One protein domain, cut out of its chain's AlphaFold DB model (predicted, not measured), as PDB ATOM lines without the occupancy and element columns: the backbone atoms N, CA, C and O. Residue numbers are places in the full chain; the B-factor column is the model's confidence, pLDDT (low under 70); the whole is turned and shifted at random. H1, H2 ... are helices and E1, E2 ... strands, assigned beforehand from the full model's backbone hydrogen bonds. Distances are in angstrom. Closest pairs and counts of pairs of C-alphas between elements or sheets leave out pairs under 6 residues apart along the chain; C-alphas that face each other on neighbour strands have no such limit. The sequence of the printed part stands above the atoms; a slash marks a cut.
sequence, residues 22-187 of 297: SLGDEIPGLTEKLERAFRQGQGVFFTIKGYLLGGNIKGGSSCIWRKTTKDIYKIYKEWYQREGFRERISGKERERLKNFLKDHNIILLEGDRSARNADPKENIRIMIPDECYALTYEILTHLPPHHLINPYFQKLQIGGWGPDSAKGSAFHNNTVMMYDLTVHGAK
ATOM      1  N   SER A  22      25.812 -41.055  44.836       95.12
ATOM      2  CA  SER A  22      24.371 -40.914  45.043       95.12
ATOM      3  C   SER A  22      24.079 -39.629  45.808       95.12
ATOM      4  O   SER A  22      24.775 -39.306  46.767       95.12
ATOM      5  N   LEU A  23      23.009 -38.939  45.421       96.81
ATOM      6  CA  LEU A  23      22.467 -37.803  46.171       96.81
ATOM      7  C   LEU A  23      21.434 -38.226  47.228       96.81
ATOM      8  O   LEU A  23      20.781 -37.369  47.823       96.81
ATOM      9  N   GLY A  24      21.242 -39.530  47.451       96.19
ATOM     10  CA  GLY A  24      20.236 -40.070  48.370       96.19
ATOM     11  C   GLY A  24      20.418 -39.624  49.824       96.19
ATOM     12  O   GLY A  24      19.431 -39.366  50.511       96.19
ATOM     13  N   ASP A  25      21.668 -39.455  50.261       95.31
ATOM     14  CA  ASP A  25      21.995 -38.961  51.606       95.31
ATOM     15  C   ASP A  25      21.817 -37.437  51.738       95.31
ATOM     16  O   ASP A  25      21.698 -36.909  52.843       95.31
ATOM     17  N   GLU A  26      21.769 -36.717  50.612       97.25
ATOM     18  CA  GLU A  26      21.672 -35.256  50.570       97.25
ATOM     19  C   GLU A  26      20.256 -34.744  50.285       97.25
ATOM     20  O   GLU A  26      19.921 -33.624  50.673       97.25
ATOM     21  N   ILE A  27      19.433 -35.534  49.590       97.75
ATOM     22  CA  ILE A  27      18.071 -35.178  49.186       97.75
ATOM     23  C   ILE A  27      17.088 -36.119  49.899       97.75
ATOM     24  O   ILE A  27      16.894 -37.259  49.464       97.75
ATOM     25  N   PRO A  28      16.415 -35.664  50.974       97.56
ATOM     26  CA  PRO A  28      15.503 -36.502  51.743       97.56
ATOM     27  C   PRO A  28      14.417 -37.159  50.880       97.56
ATOM     28  O   PRO A  28      13.642 -36.491  50.196       97.56
ATOM     29  N   GLY A  29      14.334 -38.490  50.948       96.69
ATOM     30  CA  GLY A  29      13.356 -39.285  50.197       96.69
ATOM     31  C   GLY A  29      13.779 -39.656  48.770       96.69
ATOM     32  O   GLY A  29      13.033 -40.368  48.089       96.69
ATOM     33  N   LEU A  30      14.965 -39.236  48.312       97.88
ATOM     34  CA  LEU A  30      15.544 -39.714  47.061       97.88
ATOM     35  C   LEU A  30      16.059 -41.149  47.233       97.88
ATOM     36  O   LEU A  30      17.147 -41.399  47.731       97.88
ATOM     37  N   THR A  31      15.250 -42.117  46.807       97.06
ATOM     38  CA  THR A  31      15.667 -43.529  46.774       97.06
ATOM     39  C   THR A  31      16.584 -43.810  45.582       97.06
ATOM     40  O   THR A  31      16.419 -43.196  44.527       97.06
ATOM     41  N   GLU A  32      17.452 -44.821  45.689       95.19
ATOM     42  CA  GLU A  32      18.319 -45.290  44.590       95.19
ATOM     43  C   GLU A  32      17.531 -45.532  43.289       95.19
ATOM     44  O   GLU A  32      17.933 -45.132  42.197       95.19
ATOM     45  N   LYS A  33      16.342 -46.137  43.401       94.56
ATOM     46  CA  LYS A  33      15.464 -46.401  42.256       94.56
ATOM     47  C   LYS A  33      14.986 -45.118  41.572       94.56
ATOM     48  O   LYS A  33      14.892 -45.092  40.345       94.56
ATOM     49  N   LEU A  34      14.633 -44.090  42.349       95.31
ATOM     50  CA  LEU A  34      14.223 -42.794  41.804       95.31
ATOM     51  C   LEU A  34      15.408 -42.099  41.148       95.31
ATOM     52  O   LEU A  34      15.289 -41.671  40.007       95.31
ATOM     53  N   GLU A  35      16.549 -42.057  41.831       96.00
ATOM     54  CA  GLU A  35      17.754 -41.432  41.302       96.00
ATOM     55  C   GLU A  35      18.192 -42.081  39.986       96.00
ATOM     56  O   GLU A  35      18.413 -41.382  39.002       96.00
ATOM     57  N   ARG A  36      18.215 -43.417  39.912       93.00
ATOM     58  CA  ARG A  36      18.516 -44.139  38.669       93.00
ATOM     59  C   ARG A  36      17.553 -43.775  37.539       93.00
ATOM     60  O   ARG A  36      17.991 -43.554  36.413       93.00
ATOM     61  N   ALA A  37      16.253 -43.702  37.825       92.19
ATOM     62  CA  ALA A  37      15.257 -43.310  36.830       92.19
ATOM     63  C   ALA A  37      15.473 -41.861  36.356       92.19
ATOM     64  O   ALA A  37      15.383 -41.583  35.161       92.19
ATOM     65  N   PHE A  38      15.799 -40.955  37.277       94.12
ATOM     66  CA  PHE A  38      16.070 -39.556  36.974       94.12
ATOM     67  C   PHE A  38      17.343 -39.375  36.144       94.12
ATOM     68  O   PHE A  38      17.309 -38.689  35.124       94.12
ATOM     69  N   ARG A  39      18.439 -40.063  36.496       93.75
ATOM     70  CA  ARG A  39      19.696 -40.073  35.722       93.75
ATOM     71  C   ARG A  39      19.462 -40.468  34.258       93.75
ATOM     72  O   ARG A  39      20.091 -39.898  33.370       93.75
ATOM     73  N   GLN A  40      18.518 -41.381  34.019       88.75
ATOM     74  CA  GLN A  40      18.096 -41.846  32.691       88.75
ATOM     75  C   GLN A  40      17.121 -40.910  31.969       88.75
ATOM     76  O   GLN A  40      16.835 -41.144  30.802       88.75
ATOM     77  N   GLY A  41      16.594 -39.890  32.648       89.62
ATOM     78  CA  GLY A  41      15.689 -38.893  32.082       89.62
ATOM     79  C   GLY A  41      14.204 -39.157  32.260       89.62
ATOM     80  O   GLY A  41      13.378 -38.513  31.613       89.62
ATOM     81  N   GLN A  42      13.831 -40.059  33.170       89.69
ATOM     82  CA  GLN A  42      12.473 -40.033  33.711       89.69
ATOM     83  C   GLN A  42      12.310 -38.766  34.561       89.69
ATOM     84  O   GLN A  42      13.153 -38.462  35.400       89.69
ATOM     85  N   GLY A  43      11.220 -38.033  34.358       90.50
ATOM     86  CA  GLY A  43      10.948 -36.772  35.040       90.50
ATOM     87  C   GLY A  43       9.648 -36.790  35.832       90.50
ATOM     88  O   GLY A  43       8.834 -37.712  35.729       90.50
ATOM     89  N   VAL A  44       9.438 -35.744  36.631       91.44
ATOM     90  CA  VAL A  44       8.166 -35.518  37.324       91.44
ATOM     91  C   VAL A  44       7.550 -34.217  36.843       91.44
ATOM     92  O   VAL A  44       8.146 -33.149  36.979       91.44
ATOM     93  N   PHE A  45       6.330 -34.299  36.322       88.00
ATOM     94  CA  PHE A  45       5.628 -33.179  35.707       88.00
ATOM     95  C   PHE A  45       4.346 -32.860  36.469       88.00
ATOM     96  O   PHE A  45       3.638 -33.753  36.944       88.00
ATOM     97  N   PHE A  46       4.038 -31.569  36.572       88.12
ATOM     98  CA  PHE A  46       2.767 -31.087  37.097       88.12
ATOM     99  C   PHE A  46       1.786 -30.869  35.944       88.12
ATOM    100  O   PHE A  46       2.077 -30.138  34.999       88.12
ATOM    101  N   THR A  47       0.621 -31.509  36.026       86.00
ATOM    102  CA  THR A  47      -0.434 -31.469  35.005       86.00
ATOM    103  C   THR A  47      -1.786 -31.155  35.643       86.00
ATOM    104  O   THR A  47      -1.935 -31.179  36.867       86.00
ATOM    105  N   ILE A  48      -2.819 -30.962  34.819       83.44
ATOM    106  CA  ILE A  48      -4.205 -30.816  35.299       83.44
ATOM    107  C   ILE A  48      -4.709 -32.041  36.087       83.44
ATOM    108  O   ILE A  48      -5.630 -31.916  36.887       83.44
ATOM    109  N   LYS A  49      -4.109 -33.226  35.885       81.75
ATOM    110  CA  LYS A  49      -4.452 -34.478  36.586       81.75
ATOM    111  C   LYS A  49      -3.632 -34.678  37.874       81.75
ATOM    112  O   LYS A  49      -3.737 -35.730  38.503       81.75
ATOM    113  N   GLY A  50      -2.814 -33.694  38.258       90.75
ATOM    114  CA  GLY A  50      -1.868 -33.770  39.369       90.75
ATOM    115  C   GLY A  50      -0.440 -34.057  38.903       90.75
ATOM    116  O   GLY A  50      -0.041 -33.669  37.804       90.75
ATOM    117  N   TYR A  51       0.342 -34.717  39.755       92.12
ATOM    118  CA  TYR A  51       1.751 -35.015  39.494       92.12
ATOM    119  C   TYR A  51       1.894 -36.364  38.789       92.12
ATOM    120  O   TYR A  51       1.332 -37.367  39.241       92.12
ATOM    121  N   LEU A  52       2.673 -36.396  37.710       91.25
ATOM    122  CA  LEU A  52       2.986 -37.607  36.954       91.25
ATOM    123  C   LEU A  52       4.496 -37.840  36.960       91.25
ATOM    124  O   LEU A  52       5.259 -36.943  36.619       91.25
ATOM    125  N   LEU A  53       4.914 -39.042  37.353       90.44
ATOM    126  CA  LEU A  53       6.275 -39.541  37.188       90.44
ATOM    127  C   LEU A  53       6.323 -40.359  35.904       90.44
ATOM    128  O   LEU A  53       5.495 -41.255  35.707       90.44
ATOM    129  N   GLY A  54       7.303 -40.080  35.063       86.31
ATOM    130  CA  GLY A  54       7.470 -40.804  33.824       86.31
ATOM    131  C   GLY A  54       8.266 -40.033  32.801       86.31
ATOM    132  O   GLY A  54       8.924 -39.037  33.088       86.31
ATOM    133  N   GLY A  55       8.167 -40.493  31.573       79.06
ATOM    134  CA  GLY A  55       8.810 -39.848  30.457       79.06
ATOM    135  C   GLY A  55       8.616 -40.660  29.203       79.06
ATOM    136  O   GLY A  55       7.960 -41.711  29.183       79.06
ATOM    137  N   ASN A  56       9.231 -40.153  28.151       72.31
ATOM    138  CA  ASN A  56       9.314 -40.854  26.897       72.31
ATOM    139  C   ASN A  56      10.113 -42.145  27.097       72.31
ATOM    140  O   ASN A  56      11.292 -42.127  27.431       72.31
ATOM    141  N   ILE A  57       9.450 -43.278  26.910       66.88
ATOM    142  CA  ILE A  57      10.095 -44.578  26.771       66.88
ATOM    143  C   ILE A  57      10.170 -44.891  25.295       66.88
ATOM    144  O   ILE A  57       9.360 -44.404  24.510       66.88
ATOM    145  N   LYS A  58      11.124 -45.720  24.889       64.12
ATOM    146  CA  LYS A  58      11.330 -45.891  23.457       64.12
ATOM    147  C   LYS A  58      11.484 -44.528  22.788       64.12
ATOM    148  O   LYS A  58      10.733 -44.197  21.880       64.12
ATOM    149  N   GLY A  59      12.377 -43.710  23.355       56.12
ATOM    150  CA  GLY A  59      12.984 -42.537  22.733       56.12
ATOM    151  C   GLY A  59      11.970 -41.623  22.098       56.12
ATOM    152  O   GLY A  59      12.211 -41.175  21.004       56.12
ATOM    153  N   GLY A  60      10.817 -41.431  22.738       57.47
ATOM    154  CA  GLY A  60       9.761 -40.518  22.300       57.47
ATOM    155  C   GLY A  60       8.554 -41.161  21.619       57.47
ATOM    156  O   GLY A  60       7.496 -40.542  21.582       57.47
ATOM    157  N   SER A  61       8.637 -42.409  21.143       57.53
ATOM    158  CA  SER A  61       7.511 -43.064  20.454       57.53
ATOM    159  C   SER A  61       6.454 -43.637  21.405       57.53
ATOM    160  O   SER A  61       5.355 -44.004  20.984       57.53
ATOM    161  N   SER A  62       6.778 -43.778  22.688       63.22
ATOM    162  CA  SER A  62       5.863 -44.236  23.730       63.22
ATOM    163  C   SER A  62       6.146 -43.483  25.026       63.22
ATOM    164  O   SER A  62       7.211 -42.905  25.213       63.22
ATOM    165  N   CYS A  63       5.203 -43.485  25.955       71.31
ATOM    166  CA  CYS A  63       5.416 -42.898  27.271       71.31
ATOM    167  C   CYS A  63       4.835 -43.814  28.344       71.31
ATOM    168  O   CYS A  63       3.848 -44.516  28.118       71.31
ATOM    169  N   ILE A  64       5.479 -43.841  29.509       77.94
ATOM    170  CA  ILE A  64       4.906 -44.445  30.710       77.94
ATOM    171  C   ILE A  64       4.741 -43.316  31.703       77.94
ATOM    172  O   ILE A  64       5.728 -42.789  32.200       77.94
ATOM    173  N   TRP A  65       3.489 -42.991  32.008       84.50
ATOM    174  CA  TRP A  65       3.135 -42.028  33.037       84.50
ATOM    175  C   TRP A  65       2.456 -42.748  34.189       84.50
ATOM    176  O   TRP A  65       1.536 -43.547  34.000       84.50
ATOM    177  N   ARG A  66       2.916 -42.477  35.408       89.00
ATOM    178  CA  ARG A  66       2.320 -43.000  36.637       89.00
ATOM    179  C   ARG A  66       1.996 -41.836  37.553       89.00
ATOM    180  O   ARG A  66       2.801 -40.920  37.706       89.00
ATOM    181  N   LYS A  67       0.821 -41.878  38.182       91.88
ATOM    182  CA  LYS A  67       0.465 -40.901  39.216       91.88
ATOM    183  C   LYS A  67       1.514 -40.925  40.324       91.88
ATOM    184  O   LYS A  67       1.930 -41.997  40.760       91.88
ATOM    185  N   THR A  68       1.915 -39.744  40.769       94.88
ATOM    186  CA  THR A  68       2.864 -39.553  41.865       94.88
ATOM    187  C   THR A  68       2.417 -38.396  42.762       94.88
ATOM    188  O   THR A  68       1.309 -37.874  42.616       94.88
ATOM    189  N   THR A  69       3.247 -38.014  43.729       96.44
ATOM    190  CA  THR A  69       2.927 -36.998  44.734       96.44
ATOM    191  C   THR A  69       3.687 -35.691  44.507       96.44
ATOM    192  O   THR A  69       4.687 -35.630  43.788       96.44
ATOM    193  N   LYS A  70       3.225 -34.634  45.185       96.69
ATOM    194  CA  LYS A  70       3.925 -33.345  45.260       96.69
ATOM    195  C   LYS A  70       5.329 -33.483  45.857       96.69
ATOM    196  O   LYS A  70       6.221 -32.738  45.467       96.69
ATOM    197  N   ASP A  71       5.526 -34.413  46.784       97.62
ATOM    198  CA  ASP A  71       6.821 -34.603  47.437       97.62
ATOM    199  C   ASP A  71       7.835 -35.234  46.482       97.62
ATOM    200  O   ASP A  71       8.950 -34.734  46.376       97.62
ATOM    201  N   ILE A  72       7.421 -36.217  45.674       97.25
ATOM    202  CA  ILE A  72       8.268 -36.763  44.600       97.25
ATOM    203  C   ILE A  72       8.614 -35.691  43.561       97.25
ATOM    204  O   ILE A  72       9.738 -35.653  43.071       97.25
ATOM    205  N   TYR A  73       7.684 -34.780  43.257       96.12
ATOM    206  CA  TYR A  73       7.983 -33.632  42.402       96.12
ATOM    207  C   TYR A  73       9.046 -32.710  43.013       96.12
ATOM    208  O   TYR A  73       9.980 -32.334  42.315       96.12
ATOM    209  N   LYS A  74       8.962 -32.383  44.310       96.88
ATOM    210  CA  LYS A  74       9.992 -31.576  44.991       96.88
ATOM    211  C   LYS A  74      11.360 -32.262  44.971       96.88
ATOM    212  O   LYS A  74      12.332 -31.610  44.610       96.88
ATOM    213  N   ILE A  75      11.405 -33.562  45.281       97.88
ATOM    214  CA  ILE A  75      12.629 -34.378  45.227       97.88
ATOM    215  C   ILE A  75      13.234 -34.335  43.820       97.88
ATOM    216  O   ILE A  75      14.419 -34.057  43.668       97.88
ATOM    217  N   TYR A  76      12.416 -34.543  42.781       96.44
ATOM    218  CA  TYR A  76      12.870 -34.448  41.394       96.44
ATOM    219  C   TYR A  76      13.405 -33.056  41.054       96.44
ATOM    220  O   TYR A  76      14.459 -32.954  40.442       96.44
ATOM    221  N   LYS A  77      12.717 -31.978  41.451       95.12
ATOM    222  CA  LYS A  77      13.174 -30.608  41.174       95.12
ATOM    223  C   LYS A  77      14.493 -30.286  41.864       95.12
ATOM    224  O   LYS A  77      15.331 -29.647  41.238       95.12
ATOM    225  N   GLU A  78      14.681 -30.730  43.103       96.38
ATOM    226  CA  GLU A  78      15.949 -30.569  43.816       96.38
ATOM    227  C   GLU A  78      17.072 -31.373  43.151       96.38
ATOM    228  O   GLU A  78      18.129 -30.819  42.857       96.38
ATOM    229  N   TRP A  79      16.821 -32.643  42.819       97.12
ATOM    230  CA  TRP A  79      17.774 -33.477  42.083       97.12
ATOM    231  C   TRP A  79      18.141 -32.859  40.725       97.12
ATOM    232  O   TRP A  79      19.316 -32.713  40.393       97.12
ATOM    233  N   TYR A  80      17.141 -32.417  39.959       94.75
ATOM    234  CA  TYR A  80      17.317 -31.867  38.614       94.75
ATOM    235  C   TYR A  80      18.099 -30.550  38.619       94.75
ATOM    236  O   TYR A  80      18.818 -30.264  37.669       94.75
ATOM    237  N   GLN A  81      18.014 -29.757  39.691       93.25
ATOM    238  CA  GLN A  81      18.838 -28.554  39.847       93.25
ATOM    239  C   GLN A  81      20.330 -28.861  40.036       93.25
ATOM    240  O   GLN A  81      21.157 -28.021  39.674       93.25
ATOM    241  N   ARG A  82      20.670 -30.023  40.609       94.06
ATOM    242  CA  ARG A  82      22.056 -30.438  40.874       94.06
ATOM    243  C   ARG A  82      22.668 -31.200  39.695       94.06
ATOM    244  O   ARG A  82      23.784 -30.899  39.292       94.06
ATOM    245  N   GLU A  83      21.918 -32.142  39.121       94.06
ATOM    246  CA  GLU A  83      22.419 -33.100  38.115       94.06
ATOM    247  C   GLU A  83      21.875 -32.863  36.699       94.06
ATOM    248  O   GLU A  83      22.476 -33.293  35.710       94.06
ATOM    249  N   GLY A  84      20.705 -32.235  36.597       89.56
ATOM    250  CA  GLY A  84      19.999 -32.011  35.342       89.56
ATOM    251  C   GLY A  84      20.405 -30.719  34.640       89.56
ATOM    252  O   GLY A  84      21.343 -30.019  35.023       89.56
ATOM    253  N   PHE A  85      19.665 -30.400  33.584       89.25
ATOM    254  CA  PHE A  85      19.821 -29.152  32.847       89.25
ATOM    255  C   PHE A  85      18.948 -28.061  33.456       89.25
ATOM    256  O   PHE A  85      17.787 -28.277  33.799       89.25
ATOM    257  N   ARG A  86      19.459 -26.837  33.542       86.31
ATOM    258  CA  ARG A  86      18.654 -25.700  33.981       86.31
ATOM    259  C   ARG A  86      17.528 -25.466  32.983       86.31
ATOM    260  O   ARG A  86      17.764 -25.320  31.784       86.31
ATOM    261  N   GLU A  87      16.305 -25.345  33.493       78.44
ATOM    262  CA  GLU A  87      15.098 -25.044  32.710       78.44
ATOM    263  C   GLU A  87      15.082 -23.578  32.237       78.44
ATOM    264  O   GLU A  87      14.199 -22.790  32.574       78.44
ATOM    265  N   ARG A  88      16.093 -23.179  31.464       82.00
ATOM    266  CA  ARG A  88      16.155 -21.894  30.775       82.00
ATOM    267  C   ARG A  88      15.959 -22.141  29.290       82.00
ATOM    268  O   ARG A  88      16.575 -23.036  28.725       82.00
ATOM    269  N   ILE A  89      15.123 -21.320  28.663       79.25
ATOM    270  CA  ILE A  89      14.854 -21.374  27.226       79.25
ATOM    271  C   ILE A  89      15.057 -19.966  26.689       79.25
ATOM    272  O   ILE A  89      14.146 -19.144  26.720       79.25
ATOM    273  N   SER A  90      16.291 -19.664  26.282       85.75
ATOM    274  CA  SER A  90      16.616 -18.377  25.659       85.75
ATOM    275  C   SER A  90      16.713 -18.480  24.137       85.75
ATOM    276  O   SER A  90      16.470 -17.499  23.442       85.75
ATOM    277  N   GLY A  91      17.059 -19.666  23.620       88.31
ATOM    278  CA  GLY A  91      17.328 -19.899  22.203       88.31
ATOM    279  C   GLY A  91      18.710 -19.413  21.756       88.31
ATOM    280  O   GLY A  91      19.113 -19.704  20.633       88.31
ATOM    281  N   LYS A  92      19.458 -18.708  22.615       94.69
ATOM    282  CA  LYS A  92      20.798 -18.207  22.299       94.69
ATOM    283  C   LYS A  92      21.784 -19.352  22.080       94.69
ATOM    284  O   LYS A  92      22.529 -19.324  21.103       94.69
ATOM    285  N   GLU A  93      21.785 -20.348  22.963       96.12
ATOM    286  CA  GLU A  93      22.728 -21.468  22.864       96.12
ATOM    287  C   GLU A  93      22.349 -22.404  21.714       96.12
ATOM    288  O   GLU A  93      23.225 -22.894  21.002       96.12
ATOM    289  N   ARG A  94      21.047 -22.547  21.431       95.19
ATOM    290  CA  ARG A  94      20.558 -23.186  20.201       95.19
ATOM    291  C   ARG A  94      21.112 -22.523  18.935       95.19
ATOM    292  O   ARG A  94      21.659 -23.221  18.085       95.19
ATOM    293  N   GLU A  95      20.974 -21.204  18.781       96.69
ATOM    294  CA  GLU A  95      21.483 -20.511  17.584       96.69
ATOM    295  C   GLU A  95      23.014 -20.557  17.503       96.69
ATOM    296  O   GLU A  95      23.568 -20.734  16.419       96.69
ATOM    297  N   ARG A  96      23.709 -20.471  18.645       97.56
ATOM    298  CA  ARG A  96      25.164 -20.645  18.714       97.56
ATOM    299  C   ARG A  96      25.594 -22.020  18.198       97.56
ATOM    300  O   ARG A  96      26.451 -22.081  17.318       97.56
ATOM    301  N   LEU A  97      24.987 -23.099  18.700       97.88
ATOM    302  CA  LEU A  97      25.267 -24.457  18.232       97.88
ATOM    303  C   LEU A  97      24.950 -24.604  16.744       97.88
ATOM    304  O   LEU A  97      25.760 -25.131  15.991       97.88
ATOM    305  N   LYS A  98      23.792 -24.109  16.303       97.88
ATOM    306  CA  LYS A  98      23.373 -24.185  14.902       97.88
ATOM    307  C   LYS A  98      24.374 -23.518  13.956       97.88
ATOM    308  O   LYS A  98      24.678 -24.088  12.912       97.88
ATOM    309  N   ASN A  99      24.879 -22.336  14.308       98.06
ATOM    310  CA  ASN A  99      25.885 -21.639  13.505       98.06
ATOM    311  C   ASN A  99      27.201 -22.421  13.461       98.06
ATOM    312  O   ASN A  99      27.725 -22.654  12.380       98.06
ATOM    313  N   PHE A 100      27.666 -22.916  14.609       97.94
ATOM    314  CA  PHE A 100      28.865 -23.750  14.678       97.94
ATOM    315  C   PHE A 100      28.764 -25.019  13.823       97.94
ATOM    316  O   PHE A 100      29.681 -25.338  13.071       97.94
ATOM    317  N   LEU A 101      27.637 -25.729  13.895       97.94
ATOM    318  CA  LEU A 101      27.401 -26.932  13.094       97.94
ATOM    319  C   LEU A 101      27.346 -26.614  11.595       97.94
ATOM    320  O   LEU A 101      27.894 -27.363  10.789       97.94
ATOM    321  N   LYS A 102      26.744 -25.478  11.222       97.12
ATOM    322  CA  LYS A 102      26.698 -25.013   9.833       97.12
ATOM    323  C   LYS A 102      28.101 -24.801   9.258       97.12
ATOM    324  O   LYS A 102      28.327 -25.198   8.120       97.12
ATOM    325  N   ASP A 103      29.026 -24.241  10.036       96.50
ATOM    326  CA  ASP A 103      30.419 -24.036   9.610       96.50
ATOM    327  C   ASP A 103      31.153 -25.364   9.329       96.50
ATOM    328  O   ASP A 103      32.115 -25.391   8.564       96.50
ATOM    329  N   HIS A 104      30.650 -26.476   9.875       96.75
ATOM    330  CA  HIS A 104      31.162 -27.835   9.666       96.75
ATOM    331  C   HIS A 104      30.280 -28.679   8.726       96.75
ATOM    332  O   HIS A 104      30.485 -29.880   8.603       96.75
ATOM    333  N   ASN A 105      29.304 -28.073   8.038       96.62
ATOM    334  CA  ASN A 105      28.328 -28.760   7.177       96.62
ATOM    335  C   ASN A 105      27.464 -29.820   7.890       96.62
ATOM    336  O   ASN A 105      26.925 -30.720   7.245       96.62
ATOM    337  N   ILE A 106      27.275 -29.688   9.203       97.94
ATOM    338  CA  ILE A 106      26.397 -30.551   9.996       97.94
ATOM    339  C   ILE A 106      25.034 -29.871  10.144       97.94
ATOM    340  O   ILE A 106      24.920 -28.718  10.567       97.94
ATOM    341  N   ILE A 107      23.960 -30.586   9.816       97.62
ATOM    342  CA  ILE A 107      22.594 -30.070   9.952       97.62
ATOM    343  C   ILE A 107      22.080 -30.358  11.363       97.62
ATOM    344  O   ILE A 107      21.928 -31.516  11.752       97.62
ATOM    345  N   LEU A 108      21.733 -29.305  12.107       96.69
ATOM    346  CA  LEU A 108      20.972 -29.445  13.347       96.69
ATOM    347  C   LEU A 108      19.506 -29.755  13.023       96.69
ATOM    348  O   LEU A 108      18.793 -28.921  12.457       96.69
ATOM    349  N   LEU A 109      19.064 -30.945  13.408       93.31
ATOM    350  CA  LEU A 109      17.668 -31.345  13.441       93.31
ATOM    351  C   LEU A 109      17.136 -31.171  14.859       93.31
ATOM    352  O   LEU A 109      17.796 -31.477  15.851       93.31
ATOM    353  N   GLU A 110      15.903 -30.708  14.957       84.00
ATOM    354  CA  GLU A 110      15.199 -30.652  16.227       84.00
ATOM    355  C   GLU A 110      14.051 -31.632  16.157       84.00
ATOM    356  O   GLU A 110      13.304 -31.640  15.174       84.00
ATOM    357  N   GLY A 111      13.921 -32.460  17.191       69.88
ATOM    358  CA  GLY A 111      12.769 -33.335  17.317       69.88
ATOM    359  C   GLY A 111      11.473 -32.548  17.150       69.88
ATOM    360  O   GLY A 111      11.299 -31.494  17.772       69.88
ATOM    361  N   ASP A 112      10.565 -33.044  16.302       59.84
ATOM    362  CA  ASP A 112       9.224 -32.478  16.189       59.84
ATOM    363  C   ASP A 112       8.592 -32.504  17.589       59.84
ATOM    364  O   ASP A 112       8.353 -33.558  18.176       59.84
ATOM    365  N   ARG A 113       8.370 -31.309  18.148       53.69
ATOM    366  CA  ARG A 113       7.873 -31.093  19.519       53.69
ATOM    367  C   ARG A 113       6.455 -31.628  19.717       53.69
ATOM    368  O   ARG A 113       5.925 -31.575  20.826       53.69
ATOM    369  N   SER A 114       5.812 -32.073  18.642       42.06
ATOM    370  CA  SER A 114       4.549 -32.775  18.704       42.06
ATOM    371  C   SER A 114       4.825 -34.253  18.952       42.06
ATOM    372  O   SER A 114       4.985 -35.043  18.028       42.06
ATOM    373  N   ALA A 115       4.839 -34.662  20.221       45.72
ATOM    374  CA  ALA A 115       4.551 -36.048  20.554       45.72
ATOM    375  C   ALA A 115       3.179 -36.373  19.942       45.72
ATOM    376  O   ALA A 115       2.146 -36.118  20.555       45.72
ATOM    377  N   ARG A 116       3.149 -36.909  18.713       43.16
ATOM    378  CA  ARG A 116       1.906 -37.272  18.007       43.16
ATOM    379  C   ARG A 116       1.077 -38.304  18.790       43.16
ATOM    380  O   ARG A 116      -0.077 -38.526  18.448       43.16
ATOM    381  N   ASN A 117       1.652 -38.870  19.856       43.19
ATOM    382  CA  ASN A 117       1.055 -39.853  20.752       43.19
ATOM    383  C   ASN A 117       0.993 -39.423  22.232       43.19
ATOM    384  O   ASN A 117       0.633 -40.252  23.068       43.19
ATOM    385  N   ALA A 118       1.339 -38.181  22.601       45.91
ATOM    386  CA  ALA A 118       0.942 -37.702  23.926       45.91
ATOM    387  C   ALA A 118      -0.588 -37.616  23.924       45.91
ATOM    388  O   ALA A 118      -1.152 -37.014  23.009       45.91
ATOM    389  N   ASP A 119      -1.258 -38.242  24.901       44.34
ATOM    390  CA  ASP A 119      -2.704 -38.090  25.088       44.34
ATOM    391  C   ASP A 119      -3.023 -36.588  24.962       44.34
ATOM    392  O   ASP A 119      -2.477 -35.795  25.742       44.34
ATOM    393  N   PRO A 120      -3.853 -36.164  23.985       44.53
ATOM    394  CA  PRO A 120      -4.191 -34.757  23.773       44.53
ATOM    395  C   PRO A 120      -4.673 -34.057  25.052       44.53
ATOM    396  O   PRO A 120      -4.635 -32.833  25.152       44.53
ATOM    397  N   LYS A 121      -5.118 -34.835  26.051       47.25
ATOM    398  CA  LYS A 121      -5.580 -34.367  27.360       47.25
ATOM    399  C   LYS A 121      -4.470 -34.080  28.376       47.25
ATOM    400  O   LYS A 121      -4.781 -33.531  29.431       47.25
ATOM    401  N   GLU A 122      -3.216 -34.455  28.124       53.34
ATOM    402  CA  GLU A 122      -2.109 -34.247  29.074       53.34
ATOM    403  C   GLU A 122      -1.197 -33.077  28.702       53.34
ATOM    404  O   GLU A 122      -0.592 -32.497  29.600       53.34
ATOM    405  N   ASN A 123      -1.163 -32.678  27.423       55.75
ATOM    406  CA  ASN A 123      -0.511 -31.464  26.908       55.75
ATOM    407  C   ASN A 123       0.890 -31.192  27.508       55.75
ATOM    408  O   ASN A 123       1.280 -30.042  27.725       55.75
ATOM    409  N   ILE A 124       1.647 -32.257  27.810       63.03
ATOM    410  CA  ILE A 124       3.005 -32.154  28.346       63.03
ATOM    411  C   ILE A 124       3.902 -31.741  27.186       63.03
ATOM    412  O   ILE A 124       4.318 -32.562  26.369       63.03
ATOM    413  N   ARG A 125       4.174 -30.439  27.091       64.81
ATOM    414  CA  ARG A 125       5.140 -29.919  26.130       64.81
ATOM    415  C   ARG A 125       6.541 -30.158  26.674       64.81
ATOM    416  O   ARG A 125       7.005 -29.441  27.556       64.81
ATOM    417  N   ILE A 126       7.198 -31.165  26.121       70.00
ATOM    418  CA  ILE A 126       8.602 -31.458  26.379       70.00
ATOM    419  C   ILE A 126       9.425 -30.360  25.698       70.00
ATOM    420  O   ILE A 126       9.327 -30.138  24.488       70.00
ATOM    421  N   MET A 127      10.152 -29.585  26.500       78.94
ATOM    422  CA  MET A 127      11.003 -28.501  26.018       78.94
ATOM    423  C   MET A 127      12.455 -28.883  26.250       78.94
ATOM    424  O   MET A 127      12.826 -29.191  27.377       78.94
ATOM    425  N   ILE A 128      13.265 -28.808  25.196       87.25
ATOM    426  CA  ILE A 128      14.704 -29.049  25.280       87.25
ATOM    427  C   ILE A 128      15.346 -27.860  26.015       87.25
ATOM    428  O   ILE A 128      15.203 -26.721  25.549       87.25
ATOM    429  N   PRO A 129      16.024 -28.083  27.151       89.50
ATOM    430  CA  PRO A 129      16.736 -27.032  27.874       89.50
ATOM    431  C   PRO A 129      17.843 -26.387  27.023       89.50
ATOM    432  O   PRO A 129      18.570 -27.079  26.313       89.50
ATOM    433  N   ASP A 130      18.028 -25.064  27.123       90.94
ATOM    434  CA  ASP A 130      19.065 -24.332  26.364       90.94
ATOM    435  C   ASP A 130      20.487 -24.818  26.727       90.94
ATOM    436  O   ASP A 130      21.385 -24.837  25.889       90.94
ATOM    437  N   GLU A 131      20.675 -25.299  27.962       93.44
ATOM    438  CA  GLU A 131      21.937 -25.878  28.443       93.44
ATOM    439  C   GLU A 131      22.309 -27.188  27.720       93.44
ATOM    440  O   GLU A 131      23.496 -27.474  27.595       93.44
ATOM    441  N   CYS A 132      21.353 -27.938  27.148       94.00
ATOM    442  CA  CYS A 132      21.673 -29.094  26.299       94.00
ATOM    443  C   CYS A 132      22.443 -28.662  25.047       94.00
ATOM    444  O   CYS A 132      23.438 -29.285  24.672       94.00
ATOM    445  N   TYR A 133      22.005 -27.574  24.407       95.94
ATOM    446  CA  TYR A 133      22.683 -27.024  23.235       95.94
ATOM    447  C   TYR A 133      24.050 -26.442  23.612       95.94
ATOM    448  O   TYR A 133      25.012 -26.643  22.874       95.94
ATOM    449  N   ALA A 134      24.150 -25.784  24.772       95.50
ATOM    450  CA  ALA A 134      25.411 -25.253  25.288       95.50
ATOM    451  C   ALA A 134      26.440 -26.362  25.540       95.50
ATOM    452  O   ALA A 134      27.559 -26.278  25.038       95.50
ATOM    453  N   LEU A 135      26.041 -27.422  26.251       96.38
ATOM    454  CA  LEU A 135      26.901 -28.569  26.526       96.38
ATOM    455  C   LEU A 135      27.298 -29.272  25.227       96.38
ATOM    456  O   LEU A 135      28.462 -29.581  25.028       96.38
ATOM    457  N   THR A 136      26.363 -29.460  24.295       97.38
ATOM    458  CA  THR A 136      26.675 -30.033  22.976       97.38
ATOM    459  C   THR A 136      27.723 -29.208  22.237       97.38
ATOM    460  O   THR A 136      28.695 -29.763  21.737       97.38
ATOM    461  N   TYR A 137      27.550 -27.884  22.190       96.81
ATOM    462  CA  TYR A 137      28.525 -26.983  21.583       96.81
ATOM    463  C   TYR A 137      29.891 -27.137  22.254       96.81
ATOM    464  O   TYR A 137      30.889 -27.320  21.565       96.81
ATOM    465  N   GLU A 138      29.933 -27.106  23.589       95.50
ATOM    466  CA  GLU A 138      31.171 -27.229  24.354       95.50
ATOM    467  C   GLU A 138      31.892 -28.536  24.026       95.50
ATOM    468  O   GLU A 138      33.066 -28.502  23.667       95.50
ATOM    469  N   ILE A 139      31.187 -29.668  24.047       95.75
ATOM    470  CA  ILE A 139      31.751 -30.981  23.718       95.75
ATOM    471  C   ILE A 139      32.342 -30.979  22.307       95.75
ATOM    472  O   ILE A 139      33.510 -31.319  22.140       95.75
ATOM    473  N   LEU A 140      31.571 -30.552  21.303       95.75
ATOM    474  CA  LEU A 140      32.017 -30.590  19.908       95.75
ATOM    475  C   LEU A 140      33.213 -29.669  19.647       95.75
ATOM    476  O   LEU A 140      34.103 -30.041  18.893       95.75
ATOM    477  N   THR A 141      33.283 -28.500  20.293       93.38
ATOM    478  CA  THR A 141      34.438 -27.592  20.144       93.38
ATOM    479  C   THR A 141      35.743 -28.132  20.719       93.38
ATOM    480  O   THR A 141      36.805 -27.609  20.393       93.38
ATOM    481  N   HIS A 142      35.670 -29.160  21.566       90.94
ATOM    482  CA  HIS A 142      36.835 -29.846  22.111       90.94
ATOM    483  C   HIS A 142      37.137 -31.154  21.370       90.94
ATOM    484  O   HIS A 142      37.975 -31.914  21.827       90.94
ATOM    485  N   LEU A 143      36.483 -31.458  20.250       91.50
ATOM    486  CA  LEU A 143      36.890 -32.586  19.412       91.50
ATOM    487  C   LEU A 143      37.888 -32.123  18.339       91.50
ATOM    488  O   LEU A 143      37.869 -30.946  17.962       91.50
ATOM    489  N   PRO A 144      38.740 -33.022  17.808       90.00
ATOM    490  CA  PRO A 144      39.593 -32.702  16.681       90.00
ATOM    491  C   PRO A 144      38.739 -32.230  15.496       90.00
ATOM    492  O   PRO A 144      37.712 -32.853  15.203       90.00
ATOM    493  N   PRO A 145      39.126 -31.152  14.789       89.62
ATOM    494  CA  PRO A 145      38.299 -30.587  13.724       89.62
ATOM    495  C   PRO A 145      37.902 -31.594  12.636       89.62
ATOM    496  O   PRO A 145      36.778 -31.543  12.138       89.62
ATOM    497  N   HIS A 146      38.772 -32.552  12.292       89.69
ATOM    498  CA  HIS A 146      38.472 -33.573  11.281       89.69
ATOM    499  C   HIS A 146      37.368 -34.548  11.708       89.69
ATOM    500  O   HIS A 146      36.691 -35.095  10.843       89.69
ATOM    501  N   HIS A 147      37.097 -34.700  13.009       92.75
ATOM    502  CA  HIS A 147      35.973 -35.512  13.495       92.75
ATOM    503  C   HIS A 147      34.624 -34.847  13.200       92.75
ATOM    504  O   HIS A 147      33.604 -35.529  13.098       92.75
ATOM    505  N   LEU A 148      34.613 -33.517  13.058       92.69
ATOM    506  CA  LEU A 148      33.436 -32.743  12.663       92.69
ATOM    507  C   LEU A 148      33.300 -32.643  11.139       92.69
ATOM    508  O   LEU A 148      32.194 -32.490  10.635       92.69
ATOM    509  N   ILE A 149      34.401 -32.788  10.396       92.06
ATOM    510  CA  ILE A 149      34.415 -32.889   8.926       92.06
ATOM    511  C   ILE A 149      34.330 -34.374   8.521       92.06
ATOM    512  O   ILE A 149      35.070 -34.871   7.675       92.06
ATOM    513  N   ASN A 150      33.424 -35.110   9.163       91.44
ATOM    514  CA  ASN A 150      33.252 -36.541   8.961       91.44
ATOM    515  C   ASN A 150      32.088 -36.795   7.976       91.44
ATOM    516  O   ASN A 150      30.952 -36.420   8.280       91.44
ATOM    517  N   PRO A 151      32.301 -37.468   6.823       95.62
ATOM    518  CA  PRO A 151      31.228 -37.794   5.875       95.62
ATOM    519  C   PRO A 151      30.091 -38.633   6.477       95.62
ATOM    520  O   PRO A 151      28.983 -38.624   5.938       95.62
ATOM    521  N   TYR A 152      30.338 -39.323   7.591       97.06
ATOM    522  CA  TYR A 152      29.369 -40.114   8.340       97.06
ATOM    523  C   TYR A 152      28.702 -39.347   9.490       97.06
ATOM    524  O   TYR A 152      27.772 -39.868  10.093       97.06
ATOM    525  N   PHE A 153      29.087 -38.100   9.777       97.50
ATOM    526  CA  PHE A 153      28.405 -37.245  10.755       97.50
ATOM    527  C   PHE A 153      27.853 -35.991  10.075       97.50
ATOM    528  O   PHE A 153      28.412 -34.907  10.153       97.50
ATOM    529  N   GLN A 154      26.722 -36.144   9.387       97.81
ATOM    530  CA  GLN A 154      26.128 -35.066   8.589       97.81
ATOM    531  C   GLN A 154      24.999 -34.342   9.316       97.81
ATOM    532  O   GLN A 154      24.600 -33.241   8.928       97.81
ATOM    533  N   LYS A 155      24.410 -34.979  10.329       97.62
ATOM    534  CA  LYS A 155      23.248 -34.449  11.038       97.62
ATOM    535  C   LYS A 155      23.360 -34.724  12.527       97.62
ATOM    536  O   LYS A 155      23.786 -35.801  12.941       97.62
ATOM    537  N   LEU A 156      22.905 -33.767  13.319       97.31
ATOM    538  CA  LEU A 156      22.747 -33.904  14.759       97.31
ATOM    539  C   LEU A 156      21.292 -33.628  15.105       97.31
ATOM    540  O   LEU A 156      20.812 -32.523  14.875       97.31
ATOM    541  N   GLN A 157      20.588 -34.614  15.648       95.06
ATOM    542  CA  GLN A 157      19.239 -34.443  16.163       95.06
ATOM    543  C   GLN A 157      19.274 -34.301  17.683       95.06
ATOM    544  O   GLN A 157      19.789 -35.180  18.369       95.06
ATOM    545  N   ILE A 158      18.676 -33.231  18.212       93.44
ATOM    546  CA  ILE A 158      18.453 -33.057  19.653       93.44
ATOM    547  C   ILE A 158      16.944 -33.055  19.926       93.44
ATOM    548  O   ILE A 158      16.186 -32.283  19.331       93.44
ATOM    549  N   GLY A 159      16.522 -33.938  20.828       88.62
ATOM    550  CA  GLY A 159      15.131 -34.235  21.153       88.62
ATOM    551  C   GLY A 159      14.407 -35.097  20.114       88.62
ATOM    552  O   GLY A 159      14.973 -35.588  19.132       88.62
ATOM    553  N   GLY A 160      13.108 -35.270  20.339       82.19
ATOM    554  CA  GLY A 160      12.206 -36.078  19.526       82.19
ATOM    555  C   GLY A 160      12.464 -37.575  19.648       82.19
ATOM    556  O   GLY A 160      12.968 -38.058  20.667       82.19
ATOM    557  N   TRP A 161      12.104 -38.293  18.581       76.62
ATOM    558  CA  TRP A 161      12.252 -39.741  18.463       76.62
ATOM    559  C   TRP A 161      12.933 -40.190  17.179       76.62
ATOM    560  O   TRP A 161      13.126 -39.400  16.257       76.62
ATOM    561  N   GLY A 162      13.287 -41.476  17.127       71.88
ATOM    562  CA  GLY A 162      13.956 -42.093  15.985       71.88
ATOM    563  C   GLY A 162      13.880 -43.626  15.990       71.88
ATOM    564  O   GLY A 162      13.082 -44.199  16.737       71.88
ATOM    565  N   PRO A 163      14.648 -44.310  15.125       63.16
ATOM    566  CA  PRO A 163      14.776 -45.767  15.142       63.16
ATOM    567  C   PRO A 163      15.440 -46.242  16.447       63.16
ATOM    568  O   PRO A 163      16.230 -45.520  17.049       63.16
ATOM    569  N   ASP A 164      15.081 -47.432  16.932       63.03
ATOM    570  CA  ASP A 164      15.637 -48.015  18.174       63.03
ATOM    571  C   ASP A 164      15.519 -47.136  19.417       63.03
ATOM    572  O   ASP A 164      16.295 -47.194  20.373       63.03
ATOM    573  N   SER A 165      14.444 -46.366  19.432       58.50
ATOM    574  CA  SER A 165      14.151 -45.357  20.423       58.50
ATOM    575  C   SER A 165      14.235 -45.874  21.874       58.50
ATOM    576  O   SER A 165      14.514 -45.105  22.789       58.50
ATOM    577  N   ALA A 166      14.103 -47.187  22.132       58.97
ATOM    578  CA  ALA A 166      14.269 -47.816  23.460       58.97
ATOM    579  C   ALA A 166      15.547 -47.409  24.212       58.97
ATOM    580  O   ALA A 166      15.564 -47.497  25.440       58.97
ATOM    581  N   LYS A 167      16.580 -46.952  23.498       72.00
ATOM    582  CA  LYS A 167      17.936 -46.768  24.015       72.00
ATOM    583  C   LYS A 167      18.316 -45.328  24.396       72.00
ATOM    584  O   LYS A 167      19.384 -45.142  24.956       72.00
ATOM    585  N   GLY A 168      17.448 -44.335  24.181       85.06
ATOM    586  CA  GLY A 168      17.709 -42.928  24.546       85.06
ATOM    587  C   GLY A 168      18.535 -42.136  23.519       85.06
ATOM    588  O   GLY A 168      18.458 -40.906  23.489       85.06
ATOM    589  N   SER A 169      19.226 -42.823  22.621       92.19
ATOM    590  CA  SER A 169      19.963 -42.261  21.488       92.19
ATOM    591  C   SER A 169      20.086 -43.284  20.360       92.19
ATOM    592  O   SER A 169      19.686 -44.440  20.533       92.19
ATOM    593  N   ALA A 170      20.589 -42.841  19.207       93.25
ATOM    594  CA  ALA A 170      21.051 -43.720  18.138       93.25
ATOM    595  C   ALA A 170      21.970 -42.981  17.156       93.25
ATOM    596  O   ALA A 170      21.823 -41.776  16.939       93.25
ATOM    597  N   PHE A 171      22.800 -43.745  16.453       94.56
ATOM    598  CA  PHE A 171      23.479 -43.323  15.241       94.56
ATOM    599  C   PHE A 171      22.885 -44.060  14.039       94.56
ATOM    600  O   PHE A 171      22.963 -45.285  13.931       94.56
ATOM    601  N   HIS A 172      22.257 -43.323  13.123       93.94
ATOM    602  CA  HIS A 172      21.610 -43.918  11.953       93.94
ATOM    603  C   HIS A 172      21.583 -42.954  10.768       93.94
ATOM    604  O   HIS A 172      21.274 -41.776  10.935       93.94
ATOM    605  N   ASN A 173      21.861 -43.449   9.555       94.31
ATOM    606  CA  ASN A 173      21.893 -42.648   8.321       94.31
ATOM    607  C   ASN A 173      22.686 -41.341   8.488       94.31
ATOM    608  O   ASN A 173      22.169 -40.245   8.243       94.31
ATOM    609  N   ASN A 174      23.924 -41.466   8.968       96.62
ATOM    610  CA  ASN A 174      24.848 -40.360   9.223       96.62
ATOM    611  C   ASN A 174      24.295 -39.277  10.168       96.62
ATOM    612  O   ASN A 174      24.640 -38.096  10.058       96.62
ATOM    613  N   THR A 175      23.388 -39.671  11.064       95.94
ATOM    614  CA  THR A 175      22.735 -38.791  12.031       95.94
ATOM    615  C   THR A 175      23.012 -39.290  13.438       95.94
ATOM    616  O   THR A 175      22.618 -40.405  13.773       95.94
ATOM    617  N   VAL A 176      23.628 -38.446  14.263       96.44
ATOM    618  CA  VAL A 176      23.681 -38.639  15.717       96.44
ATOM    619  C   VAL A 176      22.364 -38.140  16.299       96.44
ATOM    620  O   VAL A 176      22.002 -36.982  16.093       96.44
ATOM    621  N   MET A 177      21.621 -39.000  16.990       94.44
ATOM    622  CA  MET A 177      20.300 -38.691  17.534       94.44
ATOM    623  C   MET A 177      20.303 -38.771  19.058       94.44
ATOM    624  O   MET A 177      20.523 -39.830  19.636       94.44
ATOM    625  N   MET A 178      19.979 -37.655  19.704       93.81
ATOM    626  CA  MET A 178      19.827 -37.531  21.152       93.81
ATOM    627  C   MET A 178      18.337 -37.401  21.479       93.81
ATOM    628  O   MET A 178      17.778 -36.314  21.353       93.81
ATOM    629  N   TYR A 179      17.664 -38.489  21.864       89.50
ATOM    630  CA  TYR A 179      16.206 -38.487  22.049       89.50
ATOM    631  C   TYR A 179      15.756 -37.743  23.307       89.50
ATOM    632  O   TYR A 179      16.542 -37.478  24.216       89.50
ATOM    633  N   ASP A 180      14.447 -37.483  23.392       86.00
ATOM    634  CA  ASP A 180      13.827 -36.795  24.534       86.00
ATOM    635  C   ASP A 180      14.165 -37.424  25.893       86.00
ATOM    636  O   ASP A 180      14.278 -36.730  26.898       86.00
ATOM    637  N   LEU A 181      14.339 -38.746  25.940       85.25
ATOM    638  CA  LEU A 181      14.750 -39.422  27.167       85.25
ATOM    639  C   LEU A 181      16.107 -38.883  27.654       85.25
ATOM    640  O   LEU A 181      16.248 -38.510  28.810       85.25
ATOM    641  N   THR A 182      17.085 -38.749  26.764       89.12
ATOM    642  CA  THR A 182      18.446 -38.341  27.130       89.12
ATOM    643  C   THR A 182      18.551 -36.846  27.429       89.12
ATOM    644  O   THR A 182      19.264 -36.464  28.355       89.12
ATOM    645  N   VAL A 183      17.809 -35.986  26.719       89.56
ATOM    646  CA  VAL A 183      17.835 -34.524  26.966       89.56
ATOM    647  C   VAL A 183      17.218 -34.125  28.314       89.56
ATOM    648  O   VAL A 183      17.437 -33.010  28.783       89.56
ATOM    649  N   HIS A 184      16.454 -35.021  28.945       86.94
ATOM    650  CA  HIS A 184      15.878 -34.827  30.280       86.94
ATOM    651  C   HIS A 184      16.608 -35.590  31.389       86.94
ATOM    652  O   HIS A 184      16.238 -35.459  32.558       86.94
ATOM    653  N   GLY A 185      17.636 -36.365  31.036       91.75
ATOM    654  CA  GLY A 185      18.504 -37.048  31.986       91.75
ATOM    655  C   GLY A 185      19.480 -36.113  32.688       91.75
ATOM    656  O   GLY A 185      19.410 -34.886  32.589       91.75
ATOM    657  N   ALA A 186      20.415 -36.724  33.409       95.25
ATOM    658  CA  ALA A 186      21.526 -35.983  33.983       95.25
ATOM    659  C   ALA A 186      22.520 -35.558  32.899       95.25
ATOM    660  O   ALA A 186      22.761 -36.293  31.933       95.25
ATOM    661  N   LYS A 187      23.185 -34.421  33.108       95.88
ATOM    662  CA  LYS A 187      24.141 -33.865  32.139       95.88
ATOM    663  C   LYS A 187      25.307 -34.812  31.847       95.88
ATOM    664  O   LYS A 187      25.692 -34.972  30.691       95.88
TER     665      LYS A 187
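What this domain is: This is residues 22 to 187 of the 297 residues of an uncharacterized protein of Planctomycetes bacterium (UniProt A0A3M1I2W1). Two lobes stand end to end along the longest axis, with the short helix H6 between them: one lobe is the three-stranded sheet E1 E2 E3 with H2 over one face and H1 packed on H2, the other a sheet of four short strands, E4 E5 E7 E6, with H3 and H4 side by side near its E4 edge. The long link of residues 111 to 129 loops out from the second lobe and returns to it. The 166 printed residues hold six named helices and seven named strands, in the order H1 E1 E2 E3 H2 H3 E4 H4 H5 E5 E6 E7 H6; the class is mixed, helices and strands. The first sheet is antiparallel, the second mixed. The whole is compact, with a radius of gyration of the C-alphas of 16.6 A and spans of 48 by 35 by 28 A.

Where its parts are: H1, residues 32 to 39, begins with C-alpha 32 at (18.319, -45.290, 44.590). E1 is residues 43 to 47, E2 50 to 57, 20.5 A long, and E3 62 to 68, 19.0 A. H2, residues 70 to 83, measures 19.8 A, H3, 92 to 103, 17.0 A. E4 is residues 107 to 110, H4 130 to 141, 16.9 A, and H5 145 to 148. E5 is residues 155 to 158, E6 169 to 172, E7 175 to 178. H6, residues 180 to 183, ends with C-alpha 183 at (17.835, -34.524, 26.966).

How they stand to each other: E1 E2 E3 form a meander, each strand the antiparallel neighbour of the one before, in a strongly twisted sheet; N 45 and O 52 are 2.9 A apart, N 53 and O 66 2.8 A. H2 is on this sheet at a height of 8.3 A, with C-alphas 44 and 73 closest, 5.4 A. H1 touches H2 at C-alphas 38 and 76, 7.5 A, a steep tilt of 58 degrees. H3 touches H4 at C-alphas 93 and 134, 5.2 A, a shallow tilt of 31 degrees, the same way. H3 only grazes the second sheet. E4, H4, H5 and E5 make a strand-helix-strand unit, two parallel neighbour strands with helices between, its crossover left-handed; N 109 and O 156 are 2.8 A apart. E5 and E7 are parallel, with N 157 and O 176 2.8 A apart; E6 and E7 are a hairpin, with N 177 and O 170 2.8 A apart. H6 only grazes both sheets. Every O i to N i+4 pair is within hydrogen-bond range in H1, H2, H3 and H4; H5 and H6 are too short for one.

The domain as a whole: The farthest C-alphas, of Lys 49 and His 146, are 49.8 A apart. The printed part has no cut, and the link from E4 to H4 is long. Confidence is under 70 at residues 57 to 62, 111 to 125 and 163 to 166.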